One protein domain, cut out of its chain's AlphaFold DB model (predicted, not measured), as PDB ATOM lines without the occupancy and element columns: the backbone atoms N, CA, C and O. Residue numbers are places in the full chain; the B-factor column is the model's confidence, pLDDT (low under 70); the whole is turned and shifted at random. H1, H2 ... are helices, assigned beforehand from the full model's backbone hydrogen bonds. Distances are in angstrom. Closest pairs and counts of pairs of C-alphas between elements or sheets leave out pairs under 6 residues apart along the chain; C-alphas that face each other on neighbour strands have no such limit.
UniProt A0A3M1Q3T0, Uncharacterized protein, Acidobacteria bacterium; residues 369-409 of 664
ATOM      1  N   LEU A 369     -91.391  -1.855-142.898       77.25
ATOM      2  CA  LEU A 369     -90.752  -3.128-142.560       77.25
ATOM      3  C   LEU A 369     -89.237  -2.964-142.536       77.25
ATOM      4  O   LEU A 369     -88.603  -3.376-141.572       77.25
ATOM      5  N   PHE A 370     -88.691  -2.273-143.535       70.12
ATOM      6  CA  PHE A 370     -87.273  -1.960-143.596       70.12
ATOM      7  C   PHE A 370     -86.808  -1.109-142.398       70.12
ATOM      8  O   PHE A 370     -85.839  -1.459-141.727       70.12
ATOM      9  N   GLU A 371     -87.528  -0.026-142.079       66.56
ATOM     10  CA  GLU A 371     -87.243   0.815-140.907       66.56
ATOM     11  C   GLU A 371     -87.233  -0.012-139.610       66.56
ATOM     12  O   GLU A 371     -86.324   0.108-138.789       66.56
ATOM     13  N   ALA A 372     -88.216  -0.897-139.436       67.81
ATOM     14  CA  ALA A 372     -88.302  -1.756-138.264       67.81
ATOM     15  C   ALA A 372     -87.153  -2.773-138.178       67.81
ATOM     16  O   ALA A 372     -86.635  -3.005-137.087       67.81
ATOM     17  N   GLU A 373     -86.726  -3.359-139.295       64.06
ATOM     18  CA  GLU A 373     -85.583  -4.276-139.335       64.06
ATOM     19  C   GLU A 373     -84.269  -3.590-138.979       64.06
ATOM     20  O   GLU A 373     -83.506  -4.123-138.172       64.06
ATOM     21  N   ALA A 374     -84.031  -2.393-139.517       49.38
ATOM     22  CA  ALA A 374     -82.859  -1.598-139.170       49.38
ATOM     23  C   ALA A 374     -82.836  -1.291-137.662       49.38
ATOM     24  O   ALA A 374     -81.830  -1.495-136.983       49.38
ATOM     25  N   LEU A 375     -83.980  -0.894-137.094       59.91
ATOM     26  CA  LEU A 375     -84.107  -0.655-135.654       59.91
ATOM     27  C   LEU A 375     -83.824  -1.917-134.819       59.91
ATOM     28  O   LEU A 375     -83.197  -1.815-133.764       59.91
ATOM     29  N   LEU A 376     -84.234  -3.105-135.276       55.16
ATOM     30  CA  LEU A 376     -83.935  -4.373-134.594       55.16
ATOM     31  C   LEU A 376     -82.447  -4.729-134.647       55.16
ATOM     32  O   LEU A 376     -81.896  -5.150-133.631       55.16
ATOM     33  N   GLN A 377     -81.785  -4.514-135.787       52.59
ATOM     34  CA  GLN A 377     -80.342  -4.739-135.936       52.59
ATOM     35  C   GLN A 377     -79.516  -3.853-134.991       52.59
ATOM     36  O   GLN A 377     -78.485  -4.285-134.482       52.59
ATOM     37  N   HIS A 378     -80.004  -2.648-134.691       56.88
ATOM     38  CA  HIS A 378     -79.387  -1.727-133.734       56.88
ATOM     39  C   HIS A 378     -79.872  -1.907-132.281       56.88
ATOM     40  O   HIS A 378     -79.575  -1.079-131.422       56.88
ATOM     41  N   GLY A 379     -80.619  -2.977-131.976       56.59
ATOM     42  CA  GLY A 379     -81.077  -3.296-130.618       56.59
ATOM     43  C   GLY A 379     -82.229  -2.422-130.100       56.59
ATOM     44  O   GLY A 379     -82.591  -2.505-128.926       56.59
ATOM     45  N   LEU A 380     -82.852  -1.608-130.956       62.56
ATOM     46  CA  LEU A 380     -83.945  -0.689-130.618       62.56
ATOM     47  C   LEU A 380     -85.322  -1.360-130.768       62.56
ATOM     48  O   LEU A 380     -86.214  -0.872-131.470       62.56
ATOM     49  N   ALA A 381     -85.514  -2.484-130.073       67.69
ATOM     50  CA  ALA A 381     -86.694  -3.337-130.226       67.69
ATOM     51  C   ALA A 381     -88.030  -2.626-129.926       67.69
ATOM     52  O   ALA A 381     -89.027  -2.863-130.603       67.69
ATOM     53  N   ASP A 382     -88.089  -1.718-128.949       61.19
ATOM     54  CA  ASP A 382     -89.335  -1.009-128.599       61.19
ATOM     55  C   ASP A 382     -89.746   0.048-129.628       61.19
ATOM     56  O   ASP A 382     -90.925   0.389-129.768       61.19
ATOM     57  N   THR A 383     -88.776   0.589-130.357       59.19
ATOM     58  CA  THR A 383     -89.007   1.562-131.426       59.19
ATOM     59  C   THR A 383     -89.430   0.837-132.700       59.19
ATOM     60  O   THR A 383     -90.424   1.226-133.311       59.19
ATOM     61  N   ALA A 384     -88.780  -0.293-133.006       60.66
ATOM     62  CA  ALA A 384     -89.193  -1.198-134.076       60.66
ATOM     63  C   ALA A 384     -90.642  -1.674-133.883       60.66
ATOM     64  O   ALA A 384     -91.475  -1.538-134.776       60.66
ATOM     65  N   ARG A 385     -90.995  -2.131-132.673       78.25
ATOM     66  CA  ARG A 385     -92.363  -2.570-132.343       78.25
ATOM     67  C   ARG A 385     -93.409  -1.465-132.518       78.25
ATOM     68  O   ARG A 385     -94.525  -1.740-132.955       78.25
ATOM     69  N   ARG A 386     -93.071  -0.209-132.210       73.25
ATOM     70  CA  ARG A 386     -93.968   0.942-132.435       73.25
ATOM     71  C   ARG A 386     -94.196   1.223-133.920       73.25
ATOM     72  O   ARG A 386     -95.339   1.469-134.299       73.25
ATOM     73  N   ALA A 387     -93.153   1.141-134.745       67.38
ATOM     74  CA  ALA A 387     -93.266   1.302-136.195       67.38
ATOM     75  C   ALA A 387     -94.114   0.183-136.831       67.38
ATOM     76  O   ALA A 387     -94.991   0.451-137.653       67.38
ATOM     77  N   LEU A 388     -93.924  -1.060-136.375       79.31
ATOM     78  CA  LEU A 388     -94.645  -2.244-136.858       79.31
ATOM     79  C   LEU A 388     -96.139  -2.247-136.506       79.31
ATOM     80  O   LEU A 388     -96.956  -2.685-137.313       79.31
ATOM     81  N   ARG A 389     -96.535  -1.687-135.354       80.81
ATOM     82  CA  ARG A 389     -97.957  -1.532-134.974       80.81
ATOM     83  C   ARG A 389     -98.750  -0.611-135.903       80.81
ATOM     84  O   ARG A 389     -99.975  -0.667-135.908       80.81
ATOM     85  N   ALA A 390     -98.080   0.234-136.686       77.56
ATOM     86  CA  ALA A 390     -98.732   1.103-137.662       77.56
ATOM     87  C   ALA A 390     -99.084   0.382-138.981       77.56
ATOM     88  O   ALA A 390     -99.668   1.006-139.871       77.56
ATOM     89  N   ILE A 391     -98.729  -0.904-139.134       82.88
ATOM     90  CA  ILE A 391     -99.057  -1.699-140.322       82.88
ATOM     91  C   ILE A 391    -100.546  -2.100-140.289       82.88
ATOM     92  O   ILE A 391    -100.987  -2.733-139.324       82.88
ATOM     93  N   PRO A 392    -101.337  -1.769-141.334       81.00
ATOM     94  CA  PRO A 392    -102.761  -2.099-141.378       81.00
ATOM     95  C   PRO A 392    -103.021  -3.609-141.282       81.00
ATOM     96  O   PRO A 392    -102.335  -4.390-141.938       81.00
ATOM     97  N   ALA A 393    -104.073  -4.001-140.554       75.44
ATOM     98  CA  ALA A 393    -104.429  -5.401-140.278       75.44
ATOM     99  C   ALA A 393    -104.467  -6.303-141.525       75.44
ATOM    100  O   ALA A 393    -103.976  -7.424-141.486       75.44
ATOM    101  N   ARG A 394    -104.953  -5.786-142.665       77.50
ATOM    102  CA  ARG A 394    -105.022  -6.529-143.940       77.50
ATOM    103  C   ARG A 394    -103.669  -7.029-144.473       77.50
ATOM    104  O   ARG A 394    -103.661  -7.867-145.360       77.50
ATOM    105  N   PHE A 395    -102.552  -6.488-143.984       80.31
ATOM    106  CA  PHE A 395    -101.199  -6.878-144.390       80.31
ATOM    107  C   PHE A 395    -100.435  -7.623-143.293       80.31
ATOM    108  O   PHE A 395     -99.319  -8.062-143.537       80.31
ATOM    109  N   GLN A 396    -100.996  -7.773-142.090       80.88
ATOM    110  CA  GLN A 396    -100.284  -8.392-140.964       80.88
ATOM    111  C   GLN A 396    -100.043  -9.894-141.155       80.88
ATOM    112  O   GLN A 396     -99.117 -10.432-140.558       80.88
ATOM    113  N   GLU A 397    -100.821 -10.549-142.020       75.19
ATOM    114  CA  GLU A 397    -100.629 -11.952-142.411       75.19
ATOM    115  C   GLU A 397     -99.682 -12.121-143.615       75.19
ATOM    116  O   GLU A 397     -99.420 -13.241-144.047       75.19
ATOM    117  N   HIS A 398     -99.147 -11.025-144.170       81.69
ATOM    118  CA  HIS A 398     -98.209 -11.101-145.289       81.69
ATOM    119  C   HIS A 398     -96.882 -11.744-144.836       81.69
ATOM    120  O   HIS A 398     -96.365 -11.348-143.786       81.69
ATOM    121  N   PRO A 399     -96.274 -12.664-145.617       70.06
ATOM    122  CA  PRO A 399     -95.060 -13.391-145.226       70.06
ATOM    123  C   PRO A 399     -93.922 -12.486-144.733       70.06
ATOM    124  O   PRO A 399     -93.331 -12.739-143.682       70.06
ATOM    125  N   ASP A 400     -93.671 -11.381-145.439       71.12
ATOM    126  CA  ASP A 400     -92.637 -10.412-145.057       71.12
ATOM    127  C   ASP A 400     -92.958  -9.660-143.762       71.12
ATOM    128  O   ASP A 400     -92.060  -9.390-142.968       71.12
ATOM    129  N   VAL A 401     -94.235  -9.354-143.510       80.69
ATOM    130  CA  VAL A 401     -94.657  -8.687-142.270       80.69
ATOM    131  C   VAL A 401     -94.529  -9.648-141.091       80.69
ATOM    132  O   VAL A 401     -93.976  -9.273-140.059       80.69
ATOM    133  N   LEU A 402     -94.953 -10.902-141.265       79.38
ATOM    134  CA  LEU A 402     -94.835 -11.957-140.255       79.38
ATOM    135  C   LEU A 402     -93.376 -12.249-139.887       79.38
ATOM    136  O   LEU A 402     -93.066 -12.427-138.709       79.38
ATOM    137  N   ARG A 403     -92.468 -12.242-140.869       82.12
ATOM    138  CA  ARG A 403     -91.027 -12.419-140.642       82.12
ATOM    139  C   ARG A 403     -90.457 -11.325-139.733       82.12
ATOM    140  O   ARG A 403     -89.763 -11.636-138.764       82.12
ATOM    141  N   VAL A 404     -90.780 -10.058-140.006       74.25
ATOM    142  CA  VAL A 404     -90.297  -8.915-139.206       74.25
ATOM    143  C   VAL A 404     -91.001  -8.832-137.849       74.25
ATOM    144  O   VAL A 404     -90.364  -8.518-136.844       74.25
ATOM    145  N   PHE A 405     -92.287  -9.189-137.773       81.56
ATOM    146  CA  PHE A 405     -93.014  -9.327-136.506       81.56
ATOM    147  C   PHE A 405     -92.361 -10.386-135.612       81.56
ATOM    148  O   PHE A 405     -92.089 -10.108-134.445       81.56
ATOM    149  N   GLY A 406     -92.017 -11.550-136.171       73.12
ATOM    150  CA  GLY A 406     -91.299 -12.608-135.461       73.12
ATOM    151  C   GLY A 406     -89.939 -12.145-134.935       73.12
ATOM    152  O   GLY A 406     -89.638 -12.348-133.758       73.12
ATOM    153  N   ALA A 407     -89.155 -11.441-135.758       70.75
ATOM    154  CA  ALA A 407     -87.875 -10.859-135.344       70.75
ATOM    155  C   ALA A 407     -88.022  -9.800-134.229       70.75
ATOM    156  O   ALA A 407     -87.145  -9.670-133.377       70.75
ATOM    157  N   ALA A 408     -89.146  -9.077-134.191       75.88
ATOM    158  CA  ALA A 408     -89.477  -8.106-133.147       75.88
ATOM    159  C   ALA A 408     -90.121  -8.720-131.886       75.88
ATOM    160  O   ALA A 408     -90.452  -7.985-130.947       75.88
ATOM    161  N   GLY A 409     -90.356 -10.037-131.858       77.25
ATOM    162  CA  GLY A 409     -91.102 -10.705-130.786       77.25
ATOM    163  C   GLY A 409     -92.577 -10.284-130.715       77.25
ATOM    164  O   GLY A 409     -93.165 -10.272-129.633       77.25
TER     165      GLY A 409
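What this domain is: This is residues 369 to 409 of the 664 residues of an uncharacterized protein of Acidobacteria bacterium (UniProt A0A3M1Q3T0). Look for a helical hairpin, H1 and H2 folded back on each other, with a third short helix, H3, packed on the H1 side, so that the three centres make a triangle and the lines of the helices stand at small angles to one another. The turn between H1 and H2 lies at one end of the long axis, and the link from H2 to H3, residues 389 to 398, makes a wide loop at the other. You have 41 printed residues with three named helices, in the order H1, H2, H3, and no named strand; the class is all helix. The whole is compact, with a radius of gyration of the C-alphas of 9.2 A, yet elongated in outline, spanning 27 by 16 by 16 A.

How they stand to each other: Begin with H1, residues 369 to 377, and go on to H2, residues 381 to 388. These two touch and form a helical hairpin; look at the C-alphas of Ala 372 and Ala 384, their closest, 4.3 A apart. Their lines stand at a shallow tilt of 3 degrees, and they run opposite ways. Now go on to H3, residues 399 to 407, which touches H1. Their closest C-alphas, those of Glu 373 and Val 404, are 6.6 A apart, and the two helices run the same way at a shallow tilt of 23 degrees. H2 and H3 are close but not clearly touching: their closest C-alphas, those of Leu 388 and Phe 405, are 7.3 A apart. They run opposite ways at a shallow tilt of 22 degrees. In the backbones of H1, H2 and H3, every O i to N i+4 pair is within hydrogen-bond range.

Where its parts are: Find C-alpha 369 at (-90.752, -3.128, -142.560); from there H1 runs 12.4 A to C-alpha 377 at (-80.342, -4.739, -135.936). After three residues, find C-alpha 381, where H2 begins; it runs 10.4 A to C-alpha 388. After the ten residues between H2 and H3, H3 begins at Pro 399 and runs 12.5 A to C-alpha 407 at (-87.875, -10.859, -135.344).

The domain as a whole: The two C-alphas farthest apart are those of His 378, between H1 and H2, and Arg 394, between H2 and H3, at 28.0 A. From the first to the last printed C-alpha, Leu 369 to Gly 409, you cross 14.0 A. The link from H1 to H2 is tight, and that from H2 to H3 is short; there is no long link. The printed part has no cut. In the B-factor column, the mean pLDDT of the printed part is 71.1; residues 371 to 384 and residue 387 are under 70.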